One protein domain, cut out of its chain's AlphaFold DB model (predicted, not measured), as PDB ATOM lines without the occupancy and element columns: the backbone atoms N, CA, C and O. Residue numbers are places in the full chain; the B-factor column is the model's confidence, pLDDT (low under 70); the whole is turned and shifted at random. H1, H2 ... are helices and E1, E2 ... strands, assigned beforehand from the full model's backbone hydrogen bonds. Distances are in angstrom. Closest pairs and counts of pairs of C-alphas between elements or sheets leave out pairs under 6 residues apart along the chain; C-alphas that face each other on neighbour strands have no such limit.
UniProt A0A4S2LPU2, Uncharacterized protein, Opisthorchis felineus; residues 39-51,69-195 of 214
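AT A GLANCE: This is residues 39 to 51 and 69 to 195 of the 214 residues of an uncharacterized protein of Opisthorchis felineus (UniProt A0A4S2LPU2). With little regular structure, this is a small body in which the long helix H2 and the shorter H3 pack beside a two-strand antiparallel ribbon, E1 and E2, and H4 meets H2, while a long stretch with no named element, residues 76 to 117, leads from H1 to H2; residues 69 to 88, of which 72 to 75 belong to H1, stick out. The 140 printed residues run H1, H2, E1, H3, E2, H4, mostly helix, with 53 in named elements. The whole is loose, radius of gyration of the C-alphas 17.8 A, spanning 60 by 39 by 32 A.

HOW THE PARTS SIT: H1, residues 72 to 75, touches no helix. H2, residues 118 to 137, only just touches H4, residues 173 to 184, with 3 pairs of C-alphas within 8 A, closest Ile 134 and Leu 182 at 7.6 A. In E1, residues 144 to 146, find N 145, 3.0 A from O 170 of E2, residues 168 to 171. H3, residues 148 to 157, comes closest to E2 at C-alphas 150 and 168, 5.8 A. Every O i to N i+4 pair is within hydrogen-bond range in H2 and H3, 6 of 8 in H4; H1 is too short.

IN THESE COORDINATES: Find C-alpha 118 at (345.316, 502.975, 370.261); H2 runs 28.3 A. H4, 16.9 A, ends at C-alpha 184, (333.240, 485.399, 385.609).

THE WHOLE: Residues 52 to 68 are cut out, a 43.1 A gap. H1 to H2 is a long link. Residues 39 to 51, 69 to 78 and 187 to 195 hold the pLDDT values under 70.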
ATOM      1  N   GLN A  39     338.720 497.907 399.931       41.19
ATOM      2  CA  GLN A  39     339.648 497.033 399.208       41.19
ATOM      3  C   GLN A  39     339.587 497.417 397.731       41.19
ATOM      4  O   GLN A  39     338.583 497.177 397.064       41.19
ATOM      5  N   ILE A  40     340.663 498.031 397.243       38.16
ATOM      6  CA  ILE A  40     340.859 498.370 395.831       38.16
ATOM      7  C   ILE A  40     340.976 497.057 395.043       38.16
ATOM      8  O   ILE A  40     341.704 496.146 395.443       38.16
ATOM      9  N   ILE A  41     340.224 496.931 393.950       38.88
ATOM     10  CA  ILE A  41     340.291 495.773 393.058       38.88
ATOM     11  C   ILE A  41     340.753 496.270 391.694       38.88
ATOM     12  O   ILE A  41     339.977 496.876 390.964       38.88
ATOM     13  N   HIS A  42     342.004 495.970 391.352       35.16
ATOM     14  CA  HIS A  42     342.530 496.180 390.007       35.16
ATOM     15  C   HIS A  42     341.969 495.121 389.054       35.16
ATOM     16  O   HIS A  42     341.942 493.928 389.382       35.16
ATOM     17  N   PHE A  43     341.545 495.542 387.863       39.09
ATOM     18  CA  PHE A  43     341.124 494.648 386.790       39.09
ATOM     19  C   PHE A  43     342.008 494.870 385.556       39.09
ATOM     20  O   PHE A  43     342.055 495.962 385.007       39.09
ATOM     21  N   VAL A  44     342.683 493.811 385.096       35.38
ATOM     22  CA  VAL A  44     343.467 493.793 383.847       35.38
ATOM     23  C   VAL A  44     342.711 492.956 382.826       35.38
ATOM     24  O   VAL A  44     342.249 491.863 383.150       35.38
ATOM     25  N   PHE A  45     342.584 493.444 381.596       32.62
ATOM     26  CA  PHE A  45     341.644 492.885 380.630       32.62
ATOM     27  C   PHE A  45     342.272 492.590 379.251       32.62
ATOM     28  O   PHE A  45     343.063 493.372 378.729       32.62
ATOM     29  N   GLY A  46     341.841 491.495 378.610       28.72
ATOM     30  CA  GLY A  46     342.202 491.088 377.239       28.72
ATOM     31  C   GLY A  46     340.984 490.585 376.443       28.72
ATOM     32  O   GLY A  46     340.017 490.117 377.047       28.72
ATOM     33  N   ARG A  47     340.994 490.707 375.100       34.59
ATOM     34  CA  ARG A  47     339.799 490.615 374.214       34.59
ATOM     35  C   ARG A  47     339.742 489.366 373.309       34.59
ATOM     36  O   ARG A  47     340.750 488.997 372.714       34.59
ATOM     37  N   ARG A  48     338.513 488.891 373.022       27.44
ATOM     38  CA  ARG A  48     338.002 488.527 371.667       27.44
ATOM     39  C   ARG A  48     336.554 489.049 371.473       27.44
ATOM     40  O   ARG A  48     335.914 489.380 372.469       27.44
ATOM     41  N   PRO A  49     336.045 489.254 370.238       37.09
ATOM     42  CA  PRO A  49     334.821 490.031 369.999       37.09
ATOM     43  C   PRO A  49     333.546 489.173 369.933       37.09
ATOM     44  O   PRO A  49     333.578 488.111 369.330       37.09
ATOM     45  N   CYS A  50     332.430 489.695 370.463       34.25
ATOM     46  CA  CYS A  50     331.055 489.364 370.055       34.25
ATOM     47  C   CYS A  50     330.088 490.533 370.353       34.25
ATOM     48  O   CYS A  50     330.366 491.362 371.230       34.25
ATOM     49  N   ASN A  51     328.998 490.573 369.574       44.47
ATOM     50  CA  ASN A  51     327.918 491.571 369.526       44.47
ATOM     51  C   ASN A  51     326.946 491.462 370.710       44.47
ATOM     52  O   ASN A  51     326.597 490.358 371.117       44.47
ATOM     53  N   GLN A  69     326.609 527.755 390.792       53.28
ATOM     54  CA  GLN A  69     326.287 529.166 390.547       53.28
ATOM     55  C   GLN A  69     325.941 529.477 389.081       53.28
ATOM     56  O   GLN A  69     325.823 530.645 388.705       53.28
ATOM     57  N   SER A  70     325.781 528.464 388.227       51.62
ATOM     58  CA  SER A  70     325.412 528.701 386.830       51.62
ATOM     59  C   SER A  70     323.937 529.097 386.725       51.62
ATOM     60  O   SER A  70     323.026 528.291 386.876       51.62
ATOM     61  N   THR A  71     323.680 530.381 386.468       55.91
ATOM     62  CA  THR A  71     322.376 530.797 385.936       55.91
ATOM     63  C   THR A  71     322.203 530.194 384.532       55.91
ATOM     64  O   THR A  71     323.205 530.026 383.832       55.91
ATOM     65  N   PRO A  72     320.968 529.932 384.055       57.66
ATOM     66  CA  PRO A  72     320.718 529.373 382.715       57.66
ATOM     67  C   PRO A  72     321.410 530.145 381.577       57.66
ATOM     68  O   PRO A  72     321.679 529.603 380.511       57.66
ATOM     69  N   LYS A  73     321.737 531.420 381.818       56.12
ATOM     70  CA  LYS A  73     322.435 532.301 380.882       56.12
ATOM     71  C   LYS A  73     323.909 531.946 380.665       56.12
ATOM     72  O   LYS A  73     324.411 532.246 379.594       56.12
ATOM     73  N   VAL A  74     324.597 531.319 381.626       58.62
ATOM     74  CA  VAL A  74     326.020 530.936 381.479       58.62
ATOM     75  C   VAL A  74     326.175 529.766 380.503       58.62
ATOM     76  O   VAL A  74     327.137 529.730 379.744       58.62
ATOM     77  N   PHE A  75     325.194 528.860 380.460       59.41
ATOM     78  CA  PHE A  75     325.196 527.694 379.570       59.41
ATOM     79  C   PHE A  75     325.216 528.067 378.086       59.41
ATOM     80  O   PHE A  75     325.894 527.413 377.305       59.41
ATOM     81  N   ALA A  76     324.532 529.149 377.710       66.69
ATOM     82  CA  ALA A  76     324.491 529.624 376.327       66.69
ATOM     83  C   ALA A  76     325.855 530.121 375.805       66.69
ATOM     84  O   ALA A  76     326.019 530.274 374.599       66.69
ATOM     85  N   PHE A  77     326.817 530.387 376.698       69.69
ATOM     86  CA  PHE A  77     328.168 530.830 376.342       69.69
ATOM     87  C   PHE A  77     329.214 529.717 376.422       69.69
ATOM     88  O   PHE A  77     330.366 529.951 376.054       69.69
ATOM     89  N   LEU A  78     328.855 528.528 376.920       67.88
ATOM     90  CA  LEU A  78     329.779 527.402 376.912       67.88
ATOM     91  C   LEU A  78     329.925 526.893 375.473       67.88
ATOM     92  O   LEU A  78     328.916 526.733 374.782       67.88
ATOM     93  N   PRO A  79     331.159 526.653 374.999       74.31
ATOM     94  CA  PRO A  79     331.363 526.083 373.680       74.31
ATOM     95  C   PRO A  79     330.729 524.692 373.623       74.31
ATOM     96  O   PRO A  79     330.833 523.916 374.577       74.31
ATOM     97  N   ASP A  80     330.094 524.369 372.498       73.06
ATOM     98  CA  ASP A  80     329.667 522.999 372.241       73.06
ATOM     99  C   ASP A  80     330.918 522.123 372.135       73.06
ATOM    100  O   ASP A  80     331.687 522.214 371.176       73.06
ATOM    101  N   LEU A  81     331.123 521.273 373.140       71.06
ATOM    102  CA  LEU A  81     332.277 520.384 373.211       71.06
ATOM    103  C   LEU A  81     332.325 519.409 372.027       71.06
ATOM    104  O   LEU A  81     333.401 518.916 371.707       71.06
ATOM    105  N   LYS A  82     331.199 519.146 371.348       72.44
ATOM    106  CA  LYS A  82     331.155 518.306 370.139       72.44
ATOM    107  C   LYS A  82     331.722 519.011 368.906       72.44
ATOM    108  O   LYS A  82     332.060 518.338 367.938       72.44
ATOM    109  N   LEU A  83     331.787 520.343 368.928       78.56
ATOM    110  CA  LEU A  83     332.270 521.177 367.823       78.56
ATOM    111  C   LEU A  83     333.710 521.661 368.032       78.56
ATOM    112  O   LEU A  83     334.266 522.308 367.147       78.56
ATOM    113  N   LEU A  84     334.307 521.381 369.194       78.62
ATOM    114  CA  LEU A  84     335.706 521.694 369.456       78.62
ATOM    115  C   LEU A  84     336.619 520.710 368.721       78.62
ATOM    116  O   LEU A  84     336.399 519.499 368.746       78.62
ATOM    117  N   ASP A  85     337.664 521.253 368.102       80.94
ATOM    118  CA  ASP A  85     338.740 520.473 367.499       80.94
ATOM    119  C   ASP A  85     339.671 519.990 368.619       80.94
ATOM    120  O   ASP A  85     340.573 520.702 369.072       80.94
ATOM    121  N   TRP A  86     339.351 518.822 369.177       75.00
ATOM    122  CA  TRP A  86     340.137 518.229 370.252       75.00
ATOM    123  C   TRP A  86     341.475 517.728 369.706       75.00
ATOM    124  O   TRP A  86     341.512 517.162 368.613       75.00
ATOM    125  N   PRO A  87     342.579 517.891 370.458       77.69
ATOM    126  CA  PRO A  87     343.854 517.315 370.061       77.69
ATOM    127  C   PRO A  87     343.712 515.805 369.875       77.69
ATOM    128  O   PRO A  87     342.947 515.152 370.591       77.69
ATOM    129  N   GLU A  88     344.467 515.257 368.921       80.69
ATOM    130  CA  GLU A  88     344.490 513.816 368.711       80.69
ATOM    131  C   GLU A  88     344.846 513.082 369.999       80.69
ATOM    132  O   GLU A  88     345.641 513.541 370.827       80.69
ATOM    133  N   ASP A  89     344.247 511.906 370.138       79.56
ATOM    134  CA  ASP A  89     344.453 511.053 371.284       79.56
ATOM    135  C   ASP A  89     345.944 510.699 371.415       79.56
ATOM    136  O   ASP A  89     346.502 510.052 370.524       79.56
ATOM    137  N   PRO A  90     346.609 511.056 372.528       86.69
ATOM    138  CA  PRO A  90     348.000 510.682 372.721       86.69
ATOM    139  C   PRO A  90     348.078 509.156 372.866       86.69
ATOM    140  O   PRO A  90     347.511 508.570 373.796       86.69
ATOM    141  N   VAL A  91     348.735 508.498 371.909       92.69
ATOM    142  CA  VAL A  91     348.831 507.034 371.813       92.69
ATOM    143  C   VAL A  91     350.279 506.583 371.729       92.69
ATOM    144  O   VAL A  91     351.113 507.200 371.069       92.69
ATOM    145  N   ALA A  92     350.579 505.466 372.386       92.31
ATOM    146  CA  ALA A  92     351.898 504.863 372.322       92.31
ATOM    147  C   ALA A  92     352.124 504.212 370.952       92.31
ATOM    148  O   ALA A  92     351.264 503.482 370.451       92.31
ATOM    149  N   ALA A  93     353.326 504.380 370.392       90.75
ATOM    150  CA  ALA A  93     353.728 503.700 369.155       90.75
ATOM    151  C   ALA A  93     353.724 502.164 369.290       90.75
ATOM    152  O   ALA A  93     353.573 501.432 368.310       90.75
ATOM    153  N   HIS A  94     353.891 501.659 370.514       88.75
ATOM    154  CA  HIS A  94     353.935 500.236 370.809       88.75
ATOM    155  C   HIS A  94     353.116 499.914 372.059       88.75
ATOM    156  O   HIS A  94     353.079 500.729 372.978       88.75
ATOM    157  N   PRO A  95     352.491 498.726 372.134       88.50
ATOM    158  CA  PRO A  95     351.649 498.384 373.266       88.50
ATOM    159  C   PRO A  95     352.453 498.170 374.554       88.50
ATOM    160  O   PRO A  95     353.534 497.572 374.534       88.50
ATOM    161  N   ALA A  96     351.877 498.576 375.685       87.31
ATOM    162  CA  ALA A  96     352.379 498.233 377.012       87.31
ATOM    163  C   ALA A  96     352.413 496.706 377.212       87.31
ATOM    164  O   ALA A  96     351.550 495.985 376.706       87.31
ATOM    165  N   GLY A  97     353.413 496.205 377.944       83.88
ATOM    166  CA  GLY A  97     353.560 494.772 378.246       83.88
ATOM    167  C   GLY A  97     354.143 493.908 377.115       83.88
ATOM    168  O   GLY A  97     354.166 492.682 377.232       83.88
ATOM    169  N   ARG A  98     354.625 494.526 376.031       85.25
ATOM    170  CA  ARG A  98     355.373 493.875 374.939       85.25
ATOM    171  C   ARG A  98     356.646 493.176 375.430       85.25
ATOM    172  O   ARG A  98     357.269 493.609 376.399       85.25
ATOM    173  N   GLN A  99     357.033 492.110 374.732       89.38
ATOM    174  CA  GLN A  99     358.211 491.297 375.046       89.38
ATOM    175  C   GLN A  99     359.166 491.200 373.863       89.38
ATOM    176  O   GLN A  99     358.737 491.340 372.716       89.38
ATOM    177  N   ASN A 100     360.446 490.967 374.152       87.75
ATOM    178  CA  ASN A 100     361.433 490.582 373.144       87.75
ATOM    179  C   ASN A 100     361.294 489.094 372.763       87.75
ATOM    180  O   ASN A 100     360.404 488.388 373.245       87.75
ATOM    181  N   LEU A 101     362.158 488.625 371.857       91.38
ATOM    182  CA  LEU A 101     362.154 487.242 371.365       91.38
ATOM    183  C   LEU A 101     362.501 486.238 372.475       91.38
ATOM    184  O   LEU A 101     362.097 485.080 372.420       91.38
ATOM    185  N   GLU A 102     363.186 486.714 373.506       92.56
ATOM    186  CA  GLU A 102     363.593 485.988 374.702       92.56
ATOM    187  C   GLU A 102     362.473 485.935 375.763       92.56
ATOM    188  O   GLU A 102     362.613 485.283 376.796       92.56
ATOM    189  N   GLY A 103     361.331 486.591 375.509       87.69
ATOM    190  CA  GLY A 103     360.166 486.620 376.398       87.69
ATOM    191  C   GLY A 103     360.270 487.614 377.561       87.69
ATOM    192  O   GLY A 103     359.376 487.652 378.418       87.69
ATOM    193  N   GLU A 104     361.320 488.433 377.593       85.81
ATOM    194  CA  GLU A 104     361.539 489.489 378.575       85.81
ATOM    195  C   GLU A 104     360.657 490.697 378.269       85.81
ATOM    196  O   GLU A 104     360.506 491.115 377.121       85.81
ATOM    197  N   PHE A 105     360.070 491.282 379.311       82.94
ATOM    198  CA  PHE A 105     359.251 492.478 379.163       82.94
ATOM    199  C   PHE A 105     360.109 493.688 378.821       82.94
ATOM    200  O   PHE A 105     361.059 494.011 379.534       82.94
ATOM    201  N   LEU A 106     359.718 494.397 377.768       85.94
ATOM    202  CA  LEU A 106     360.326 495.673 377.432       85.94
ATOM    203  C   LEU A 106     359.849 496.755 378.415       85.94
ATOM    204  O   LEU A 106     358.717 496.685 378.907       85.94
ATOM    205  N   PRO A 107     360.695 497.757 378.709       89.31
ATOM    206  CA  PRO A 107     360.331 498.836 379.613       89.31
ATOM    207  C   PRO A 107     359.163 499.661 379.062       89.31
ATOM    208  O   PRO A 107     358.964 499.769 377.848       89.31
ATOM    209  N   LEU A 108     358.411 500.268 379.982       88.81
ATOM    210  CA  LEU A 108     357.458 501.324 379.651       88.81
ATOM    211  C   LEU A 108     358.194 502.525 379.031       88.81
ATOM    212  O   LEU A 108     359.398 502.693 379.263       88.81
ATOM    213  N   PRO A 109     357.494 503.355 378.240       90.44
ATOM    214  CA  PRO A 109     358.072 504.588 377.728       90.44
ATOM    215  C   PRO A 109     358.461 505.547 378.873       90.44
ATOM    216  O   PRO A 109     358.096 505.318 380.033       90.44
ATOM    217  N   PRO A 110     359.237 506.608 378.574       92.75
ATOM    218  CA  PRO A 110     359.603 507.623 379.556       92.75
ATOM    219  C   PRO A 110     358.394 508.199 380.306       92.75
ATOM    220  O   PRO A 110     357.258 508.145 379.844       92.75
ATOM    221  N   ALA A 111     358.640 508.772 381.484       90.06
ATOM    222  CA  ALA A 111     357.574 509.396 382.262       90.06
ATOM    223  C   ALA A 111     356.845 510.472 381.437       90.06
ATOM    224  O   ALA A 111     357.490 511.265 380.756       90.06
ATOM    225  N   TYR A 112     355.516 510.507 381.562       90.88
ATOM    226  CA  TYR A 112     354.610 511.411 380.842       90.88
ATOM    227  C   TYR A 112     354.468 511.160 379.335       90.88
ATOM    228  O   TYR A 112     353.710 511.873 378.682       90.88
ATOM    229  N   GLU A 113     355.103 510.117 378.802       94.56
ATOM    230  CA  GLU A 113     354.831 509.639 377.448       94.56
ATOM    231  C   GLU A 113     353.621 508.694 377.421       94.56
ATOM    232  O   GLU A 113     353.351 508.006 378.414       94.56
ATOM    233  N   PRO A 114     352.892 508.614 376.295       95.00
ATOM    234  CA  PRO A 114     351.743 507.728 376.180       95.00
ATOM    235  C   PRO A 114     352.141 506.263 376.354       95.00
ATOM    236  O   PRO A 114     353.062 505.793 375.685       95.00
ATOM    237  N   VAL A 115     351.438 505.524 377.217       94.06
ATOM    238  CA  VAL A 115     351.783 504.124 377.533       94.06
ATOM    239  C   VAL A 115     350.942 503.121 376.745       94.06
ATOM    240  O   VAL A 115     351.459 502.116 376.253       94.06
ATOM    241  N   MET A 116     349.645 503.385 376.592       91.75
ATOM    242  CA  MET A 116     348.744 502.505 375.854       91.75
ATOM    243  C   MET A 116     348.752 502.811 374.355       91.75
ATOM    244  O   MET A 116     348.621 503.962 373.936       91.75
ATOM    245  N   SER A 117     348.818 501.763 373.529       91.19
ATOM    246  CA  SER A 117     348.527 501.893 372.097       91.19
ATOM    247  C   SER A 117     347.052 502.235 371.860       91.19
ATOM    248  O   SER A 117     346.205 501.999 372.727       91.19
ATOM    249  N   ASP A 118     346.710 502.711 370.660       91.31
ATOM    250  CA  ASP A 118     345.316 502.975 370.261       91.31
ATOM    251  C   ASP A 118     344.392 501.768 370.532       91.31
ATOM    252  O   ASP A 118     343.318 501.889 371.127       91.31
ATOM    253  N   ALA A 119     344.856 500.563 370.187       87.44
ATOM    254  CA  ALA A 119     344.114 499.332 370.428       87.44
ATOM    255  C   ALA A 119     343.908 499.049 371.927       87.44
ATOM    256  O   ALA A 119     342.832 498.582 372.311       87.44
ATOM    257  N   GLN A 120     344.907 499.331 372.771       87.69
ATOM    258  CA  GLN A 120     344.798 499.172 374.223       87.69
ATOM    259  C   GLN A 120     343.841 500.199 374.825       87.69
ATOM    260  O   GLN A 120     342.933 499.797 375.545       87.69
ATOM    261  N   ARG A 121     343.945 501.483 374.459       90.00
ATOM    262  CA  ARG A 121     343.018 502.524 374.939       90.00
ATOM    263  C   ARG A 121     341.572 502.199 374.567       90.00
ATOM    264  O   ARG A 121     340.698 502.172 375.436       90.00
ATOM    265  N   LYS A 122     341.314 501.857 373.299       87.19
ATOM    266  CA  LYS A 122     339.980 501.444 372.823       87.19
ATOM    267  C   LYS A 122     339.462 500.212 373.557       87.19
ATOM    268  O   LYS A 122     338.274 500.137 373.880       87.19
ATOM    269  N   LEU A 123     340.335 499.241 373.817       84.44
ATOM    270  CA  LEU A 123     339.983 498.059 374.589       84.44
ATOM    271  C   LEU A 123     339.594 498.448 376.020       84.44
ATOM    272  O   LEU A 123     338.474 498.138 376.421       84.44
ATOM    273  N   THR A 124     340.453 499.165 376.746       85.88
ATOM    274  CA  THR A 124     340.215 499.618 378.125       85.88
ATOM    275  C   THR A 124     338.893 500.373 378.253       85.88
ATOM    276  O   THR A 124     338.067 500.016 379.093       85.88
ATOM    277  N   ARG A 125     338.605 501.326 377.354       86.31
ATOM    278  CA  ARG A 125     337.315 502.045 377.332       86.31
ATOM    279  C   ARG A 125     336.128 501.112 377.126       86.31
ATOM    280  O   ARG A 125     335.132 501.210 377.839       86.31
ATOM    281  N   ARG A 126     336.228 500.170 376.180       83.88
ATOM    282  CA  ARG A 126     335.164 499.185 375.928       83.88
ATOM    283  C   ARG A 126     334.902 498.307 377.151       83.88
ATOM    284  O   ARG A 126     333.766 497.899 377.368       83.88
ATOM    285  N   LEU A 127     335.932 497.990 377.923       82.56
ATOM    286  CA  LEU A 127     335.822 497.141 379.105       82.56
ATOM    287  C   LEU A 127     335.251 497.888 380.298       82.56
ATOM    288  O   LEU A 127     334.377 497.338 380.958       82.56
ATOM    289  N   LEU A 128     335.673 499.136 380.523       86.38
ATOM    290  CA  LEU A 128     335.035 500.030 381.490       86.38
ATOM    291  C   LEU A 128     333.547 500.196 381.174       86.38
ATOM    292  O   LEU A 128     332.714 500.017 382.057       86.38
ATOM    293  N   HIS A 129     333.210 500.431 379.901       84.31
ATOM    294  CA  HIS A 129     331.822 500.504 379.452       84.31
ATOM    295  C   HIS A 129     331.077 499.182 379.684       84.31
ATOM    296  O   HIS A 129     329.968 499.163 380.209       84.31
ATOM    297  N   LYS A 130     331.696 498.037 379.363       82.75
ATOM    298  CA  LYS A 130     331.054 496.736 379.581       82.75
ATOM    299  C   LYS A 130     330.843 496.433 381.063       82.75
ATOM    300  O   LYS A 130     329.829 495.849 381.436       82.75
ATOM    301  N   PHE A 131     331.799 496.816 381.901       86.50
ATOM    302  CA  PHE A 131     331.686 496.725 383.346       86.50
ATOM    303  C   PHE A 131     330.516 497.578 383.848       86.50
ATOM    304  O   PHE A 131     329.650 497.043 384.540       86.50
ATOM    305  N   SER A 132     330.427 498.852 383.444       87.38
ATOM    306  CA  SER A 132     329.328 499.730 383.858       87.38
ATOM    307  C   SER A 132     327.971 499.195 383.403       87.38
ATOM    308  O   SER A 132     327.064 499.099 384.225       87.38
ATOM    309  N   GLU A 133     327.840 498.754 382.145       87.75
ATOM    310  CA  GLU A 133     326.613 498.125 381.625       87.75
ATOM    311  C   GLU A 133     326.131 496.985 382.533       87.75
ATOM    312  O   GLU A 133     324.950 496.891 382.861       87.75
ATOM    313  N   ILE A 134     327.046 496.117 382.965       88.19
ATOM    314  CA  ILE A 134     326.717 494.957 383.797       88.19
ATOM    315  C   ILE A 134     326.296 495.379 385.196       88.19
ATOM    316  O   ILE A 134     325.355 494.803 385.743       88.19
ATOM    317  N   MET A 135     326.965 496.376 385.767       88.94
ATOM    318  CA  MET A 135     326.594 496.917 387.069       88.94
ATOM    319  C   MET A 135     325.185 497.515 387.025       88.94
ATOM    320  O   MET A 135     324.340 497.127 387.833       88.94
ATOM    321  N   PHE A 136     324.881 498.364 386.037       88.94
ATOM    322  CA  PHE A 136     323.548 498.951 385.871       88.94
ATOM    323  C   PHE A 136     322.471 497.896 385.594       88.94
ATOM    324  O   PHE A 136     321.452 497.872 386.285       88.94
ATOM    325  N   ALA A 137     322.718 496.956 384.677       91.81
ATOM    326  CA  ALA A 137     321.768 495.892 384.339       91.81
ATOM    327  C   ALA A 137     321.427 494.963 385.523       91.81
ATOM    328  O   ALA A 137     320.421 494.261 385.487       91.81
ATOM    329  N   ASN A 138     322.253 494.947 386.575       91.44
ATOM    330  CA  ASN A 138     322.041 494.143 387.780       91.44
ATOM    331  C   ASN A 138     321.593 494.964 389.003       91.44
ATOM    332  O   ASN A 138     321.606 494.427 390.120       91.44
ATOM    333  N   GLY A 139     321.217 496.236 388.810       90.62
ATOM    334  CA  GLY A 139     320.789 497.137 389.885       90.62
ATOM    335  C   GLY A 139     321.914 497.504 390.857       90.62
ATOM    336  O   GLY A 139     321.668 497.645 392.048       90.62
ATOM    337  N   LEU A 140     323.157 497.568 390.369       89.88
ATOM    338  CA  LEU A 140     324.368 497.877 391.144       89.88
ATOM    339  C   LEU A 140     325.025 499.193 390.688       89.88
ATOM    340  O   LEU A 140     326.200 499.421 390.970       89.88
ATOM    341  N   GLY A 141     324.294 500.030 389.944       87.19
ATOM    342  CA  GLY A 141     324.799 501.275 389.357       87.19
ATOM    343  C   GLY A 141     325.319 502.286 390.383       87.19
ATOM    344  O   GLY A 141     326.250 503.029 390.103       87.19
ATOM    345  N   ASP A 142     324.764 502.263 391.593       85.69
ATOM    346  CA  ASP A 142     325.114 503.112 392.734       85.69
ATOM    347  C   ASP A 142     326.214 502.514 393.630       85.69
ATOM    348  O   ASP A 142     326.559 503.076 394.668       85.69
ATOM    349  N   ARG A 143     326.768 501.350 393.261       87.00
ATOM    350  CA  ARG A 143     327.710 500.576 394.093       87.00
ATOM    351  C   ARG A 143     329.124 500.514 393.529       87.00
ATOM    352  O   ARG A 143     329.928 499.695 393.983       87.00
ATOM    353  N   PHE A 144     329.429 501.354 392.547       87.94
ATOM    354  CA  PHE A 144     330.780 501.538 392.038       87.94
ATOM    355  C   PHE A 144     331.033 502.989 391.634       87.94
ATOM    356  O   PHE A 144     330.104 503.754 391.396       87.94
ATOM    357  N   MET A 145     332.303 503.358 391.538       85.69
ATOM    358  CA  MET A 145     332.741 504.635 390.979       85.69
ATOM    359  C   MET A 145     334.104 504.462 390.304       85.69
ATOM    360  O   MET A 145     334.845 503.536 390.637       85.69
ATOM    361  N   LEU A 146     334.454 505.352 389.374       88.06
ATOM    362  CA  LEU A 146     335.834 505.438 388.885       88.06
ATOM    363  C   LEU A 146     336.775 505.792 390.043       88.06
ATOM    364  O   LEU A 146     336.377 506.486 390.981       88.06
ATOM    365  N   TYR A 147     338.030 505.357 389.963       86.69
ATOM    366  CA  TYR A 147     339.021 505.616 391.004       86.69
ATOM    367  C   TYR A 147     340.382 506.026 390.440       86.69
ATOM    368  O   TYR A 147     340.639 505.888 389.247       86.69
ATOM    369  N   GLY A 148     341.238 506.576 391.306       88.00
ATOM    370  CA  GLY A 148     342.643 506.836 391.004       88.00
ATOM    371  C   GLY A 148     342.860 507.689 389.752       88.00
ATOM    372  O   GLY A 148     342.196 508.712 389.551       88.00
ATOM    373  N   GLY A 149     343.804 507.253 388.915       88.19
ATOM    374  CA  GLY A 149     344.137 507.902 387.648       88.19
ATOM    375  C   GLY A 149     342.963 507.939 386.669       88.19
ATOM    376  O   GLY A 149     342.757 508.946 385.992       88.19
ATOM    377  N   THR A 150     342.102 506.919 386.691       91.38
ATOM    378  CA  THR A 150     340.904 506.844 385.840       91.38
ATOM    379  C   THR A 150     339.874 507.917 386.185       91.38
ATOM    380  O   THR A 150     339.375 508.602 385.291       91.38
ATOM    381  N   LEU A 151     339.571 508.114 387.475       89.81
ATOM    382  CA  LEU A 151     338.686 509.203 387.913       89.81
ATOM    383  C   LEU A 151     339.293 510.566 387.581       89.81
ATOM    384  O   LEU A 151     338.611 511.457 387.076       89.81
ATOM    385  N   LEU A 152     340.585 510.726 387.862       91.56
ATOM    386  CA  LEU A 152     341.281 511.987 387.679       91.56
ATOM    387  C   LEU A 152     341.394 512.385 386.197       91.56
ATOM    388  O   LEU A 152     341.283 513.568 385.880       91.56
ATOM    389  N   GLY A 153     341.623 511.434 385.293       90.25
ATOM    390  CA  GLY A 153     341.606 511.682 383.852       90.25
ATOM    391  C   GLY A 153     340.209 512.060 383.354       90.25
ATOM    392  O   GLY A 153     340.051 513.079 382.683       90.25
ATOM    393  N   SER A 154     339.184 511.312 383.785       86.75
ATOM    394  CA  SER A 154     337.780 511.605 383.466       86.75
ATOM    395  C   SER A 154     337.378 513.022 383.889       86.75
ATOM    396  O   SER A 154     336.721 513.738 383.135       86.75
ATOM    397  N   TYR A 155     337.829 513.463 385.067       85.56
ATOM    398  CA  TYR A 155     337.557 514.806 385.568       85.56
ATOM    399  C   TYR A 155     338.348 515.904 384.842       85.56
ATOM    400  O   TYR A 155     337.798 516.964 384.561       85.56
ATOM    401  N   ARG A 156     339.641 515.686 384.566       87.94
ATOM    402  CA  ARG A 156     340.513 516.726 383.992       87.94
ATOM    403  C   ARG A 156     340.270 516.964 382.510       87.94
ATOM    404  O   ARG A 156     340.312 518.108 382.070       87.94
ATOM    405  N   HIS A 157     340.093 515.891 381.750       86.81
ATOM    406  CA  HIS A 157     340.095 515.944 380.289       86.81
ATOM    407  C   HIS A 157     339.206 514.868 379.656       86.81
ATOM    408  O   HIS A 157     339.373 514.549 378.486       86.81
ATOM    409  N   HIS A 158     338.255 514.314 380.419       86.12
ATOM    410  CA  HIS A 158     337.243 513.367 379.937       86.12
ATOM    411  C   HIS A 158     337.807 512.101 379.258       86.12
ATOM    412  O   HIS A 158     337.148 511.482 378.420       86.12
ATOM    413  N   ASP A 159     339.009 511.677 379.661       89.31
ATOM    414  CA  ASP A 159     339.687 510.499 379.115       89.31
ATOM    415  C   ASP A 159     340.617 509.828 380.138       89.31
ATOM    416  O   ASP A 159     340.828 510.323 381.241       89.31
ATOM    417  N   LEU A 160     341.210 508.695 379.772       90.50
ATOM    418  CA  LEU A 160     342.327 508.086 380.486       90.50
ATOM    419  C   LEU A 160     343.529 509.043 380.495       90.50
ATOM    420  O   LEU A 160     343.731 509.841 379.574       90.50
ATOM    421  N   ILE A 161     344.344 508.985 381.546       93.44
ATOM    422  CA  ILE A 161     345.601 509.733 381.578       93.44
ATOM    423  C   ILE A 161     346.551 509.099 380.540       93.44
ATOM    424  O   ILE A 161     346.691 507.880 380.537       93.44
ATOM    425  N   PRO A 162     347.217 509.875 379.663       94.44
ATOM    426  CA  PRO A 162     347.996 509.296 378.558       94.44
ATOM    427  C   PRO A 162     349.113 508.347 379.008       94.44
ATOM    428  O   PRO A 162     349.371 507.326 378.370       94.44
ATOM    429  N   TRP A 163     349.754 508.682 380.125       94.44
ATOM    430  CA  TRP A 163     350.848 507.923 380.727       94.44
ATOM    431  C   TRP A 163     350.397 506.917 381.801       94.44
ATOM    432  O   TRP A 163     351.244 506.401 382.529       94.44
ATOM    433  N   ASP A 164     349.090 506.659 381.925       92.31
ATOM    434  CA  ASP A 164     348.557 505.517 382.687       92.31
ATOM    435  C   ASP A 164     348.562 504.253 381.821       92.31
ATOM    436  O   ASP A 164     348.460 504.326 380.591       92.31
ATOM    437  N   ASP A 165     348.636 503.085 382.458       89.44
ATOM    438  CA  ASP A 165     348.634 501.780 381.788       89.44
ATOM    439  C   ASP A 165     347.446 500.880 382.153       89.44
ATOM    440  O   ASP A 165     347.303 499.791 381.588       89.44
ATOM    441  N   ASP A 166     346.561 501.344 383.030       86.06
ATOM    442  CA  ASP A 166     345.402 500.603 383.504       86.06
ATOM    443  C   ASP A 166     344.145 501.481 383.651       86.06
ATOM    444  O   ASP A 166     344.071 502.630 383.199       86.06
ATOM    445  N   ALA A 167     343.085 500.867 384.180       86.81
ATOM    446  CA  ALA A 167     341.911 501.590 384.619       86.81
ATOM    447  C   ALA A 167     341.332 500.988 385.900       86.81
ATOM    448  O   ALA A 167     341.129 499.775 385.997       86.81
ATOM    449  N   ASP A 168     340.985 501.864 386.836       84.69
ATOM    450  CA  ASP A 168     340.560 501.510 388.177       84.69
ATOM    451  C   ASP A 168     339.113 501.918 388.455       84.69
ATOM    452  O   ASP A 168     338.661 503.037 388.181       84.69
ATOM    453  N   VAL A 169     338.398 500.998 389.097       84.56
ATOM    454  CA  VAL A 169     337.067 501.219 389.662       84.56
ATOM    455  C   VAL A 169     337.059 500.791 391.124       84.56
ATOM    456  O   VAL A 169     337.591 499.742 391.488       84.56
ATOM    457  N   LEU A 170     336.422 501.589 391.975       83.94
ATOM    458  CA  LEU A 170     336.044 501.161 393.315       83.94
ATOM    459  C   LEU A 170     334.673 500.508 393.260       83.94
ATOM    460  O   LEU A 170     333.767 501.011 392.604       83.94
ATOM    461  N   VAL A 171     334.520 499.410 393.994       83.50
ATOM    462  CA  VAL A 171     333.261 498.676 394.130       83.50
ATOM    463  C   VAL A 171     333.003 498.454 395.609       83.50
ATOM    464  O   VAL A 171     333.926 498.134 396.357       83.50
ATOM    465  N   ASP A 172     331.748 498.592 396.028       81.69
ATOM    466  CA  ASP A 172     331.345 498.280 397.396       81.69
ATOM    467  C   ASP A 172     331.706 496.825 397.753       81.69
ATOM    468  O   ASP A 172     331.308 495.870 397.074       81.69
ATOM    469  N   VAL A 173     332.458 496.642 398.844       81.94
ATOM    470  CA  VAL A 173     332.947 495.321 399.262       81.94
ATOM    471  C   VAL A 173     331.816 494.311 399.472       81.94
ATOM    472  O   VAL A 173     332.008 493.122 399.222       81.94
ATOM    473  N   SER A 174     330.632 494.768 399.893       83.56
ATOM    474  CA  SER A 174     329.491 493.902 400.214       83.56
ATOM    475  C   SER A 174     328.921 493.184 398.991       83.56
ATOM    476  O   SER A 174     328.276 492.148 399.132       83.56
ATOM    477  N   ILE A 175     329.188 493.691 397.782       84.00
ATOM    478  CA  ILE A 175     328.745 493.085 396.520       84.00
ATOM    479  C   ILE A 175     329.889 492.438 395.734       84.00
ATOM    480  O   ILE A 175     329.668 491.942 394.628       84.00
ATOM    481  N   ARG A 176     331.107 492.413 396.288       82.44
ATOM    482  CA  ARG A 176     332.323 491.935 395.616       82.44
ATOM    483  C   ARG A 176     332.153 490.559 394.981       82.44
ATOM    484  O   ARG A 176     332.520 490.374 393.822       82.44
ATOM    485  N   ASP A 177     331.581 489.604 395.707       83.81
ATOM    486  CA  ASP A 177     331.410 488.237 395.207       83.81
ATOM    487  C   ASP A 177     330.339 488.153 394.116       83.81
ATOM    488  O   ASP A 177     330.519 487.452 393.120       83.81
ATOM    489  N   LYS A 178     329.264 488.945 394.231       88.00
ATOM    490  CA  LYS A 178     328.254 489.076 393.171       88.00
ATOM    491  C   LYS A 178     328.886 489.630 391.896       88.00
ATOM    492  O   LYS A 178     328.702 489.045 390.832       88.00
ATOM    493  N   VAL A 179     329.670 490.703 392.005       85.94
ATOM    494  CA  VAL A 179     330.372 491.315 390.869       85.94
ATOM    495  C   VAL A 179     331.358 490.327 390.256       85.94
ATOM    496  O   VAL A 179     331.311 490.093 389.055       85.94
ATOM    497  N   ARG A 180     332.176 489.641 391.060       83.31
ATOM    498  CA  ARG A 180     333.074 488.586 390.563       83.31
ATOM    499  C   ARG A 180     332.340 487.503 389.792       83.31
ATOM    500  O   ARG A 180     332.797 487.128 388.719       83.31
ATOM    501  N   ASN A 181     331.204 487.037 390.300       85.62
ATOM    502  CA  ASN A 181     330.394 486.030 389.623       85.62
ATOM    503  C   ASN A 181     329.807 486.553 388.305       85.62
ATOM    504  O   ASN A 181     329.814 485.829 387.309       85.62
ATOM    505  N   LEU A 182     329.334 487.803 388.268       86.00
ATOM    506  CA  LEU A 182     328.842 488.439 387.042       86.00
ATOM    507  C   LEU A 182     329.945 488.544 385.986       86.00
ATOM    508  O   LEU A 182     329.736 488.152 384.844       86.00
ATOM    509  N   LEU A 183     331.133 488.998 386.384       80.56
ATOM    510  CA  LEU A 183     332.282 489.139 385.494       80.56
ATOM    511  C   LEU A 183     332.839 487.772 385.055       80.56
ATOM    512  O   LEU A 183     333.213 487.595 383.898       80.56
ATOM    513  N   PHE A 184     332.826 486.767 385.935       76.69
ATOM    514  CA  PHE A 184     333.240 485.399 385.609       76.69
ATOM    515  C   PHE A 184     332.341 484.760 384.547       76.69
ATOM    516  O   PHE A 184     332.849 484.097 383.646       76.69
ATOM    517  N   LYS A 185     331.025 485.000 384.595       75.94
ATOM    518  CA  LYS A 185     330.066 484.503 383.588       75.94
ATOM    519  C   LYS A 185     330.310 485.054 382.180       75.94
ATOM    520  O   LYS A 185     329.799 484.498 381.218       75.94
ATOM    521  N   LEU A 186     331.098 486.120 382.044       70.12
ATOM    522  CA  LEU A 186     331.496 486.670 380.746       70.12
ATOM    523  C   LEU A 186     332.701 485.943 380.137       70.12
ATOM    524  O   LEU A 186     333.076 486.240 378.997       70.12
ATOM    525  N   ARG A 187     333.333 485.011 380.867       59.84
ATOM    526  CA  ARG A 187     334.385 484.150 380.314       59.84
ATOM    527  C   ARG A 187     333.748 483.212 379.277       59.84
ATOM    528  O   ARG A 187     332.736 482.589 379.581       59.84
ATOM    529  N   PRO A 188     334.303 483.125 378.055       51.81
ATOM    530  CA  PRO A 188     335.719 483.327 377.735       51.81
ATOM    531  C   PRO A 188     336.069 484.696 377.117       51.81
ATOM    532  O   PRO A 188     337.199 484.899 376.686       51.81
ATOM    533  N   THR A 189     335.133 485.645 377.056       41.88
ATOM    534  CA  THR A 189     335.261 486.884 376.258       41.88
ATOM    535  C   THR A 189     336.149 487.952 376.913       41.88
ATOM    536  O   THR A 189     336.649 488.843 376.228       41.88
ATOM    537  N   THR A 190     336.346 487.864 378.233       41.53
ATOM    538  CA  THR A 190     337.089 488.843 379.039       41.53
ATOM    539  C   THR A 190     337.769 488.125 380.213       41.53
ATOM    540  O   THR A 190     337.082 487.492 381.020       41.53
ATOM    541  N   MET A 191     339.104 488.163 380.321       36.16
ATOM    542  CA  MET A 191     339.784 487.676 381.532       36.16
ATOM    543  C   MET A 191     339.645 488.715 382.643       36.16
ATOM    544  O   MET A 191     340.010 489.866 382.459       36.16
ATOM    545  N   PHE A 192     339.137 488.274 383.791       40.34
ATOM    546  CA  PHE A 192     339.138 489.021 385.043       40.34
ATOM    547  C   PHE A 192     339.989 488.245 386.040       40.34
ATOM    548  O   PHE A 192     339.589 487.153 386.468       40.34
ATOM    549  N   THR A 193     341.155 488.778 386.391       40.50
ATOM    550  CA  THR A 193     342.006 488.249 387.460       40.50
ATOM    551  C   THR A 193     341.719 489.015 388.749       40.50
ATOM    552  O   THR A 193     342.040 490.197 388.831       40.50
ATOM    553  N   PRO A 194     341.105 488.392 389.771       37.12
ATOM    554  CA  PRO A 194     341.046 489.011 391.084       37.12
ATOM    555  C   PRO A 194     342.468 489.134 391.653       37.12
ATOM    556  O   PRO A 194     343.194 488.144 391.696       37.12
ATOM    557  N   ALA A 195     342.850 490.326 392.119       40.09
ATOM    558  CA  ALA A 195     344.061 490.491 392.922       40.09
ATOM    559  C   ALA A 195     343.995 489.593 394.176       40.09
ATOM    560  O   ALA A 195     342.924 489.432 394.781       40.09
TER     561      ALA A 195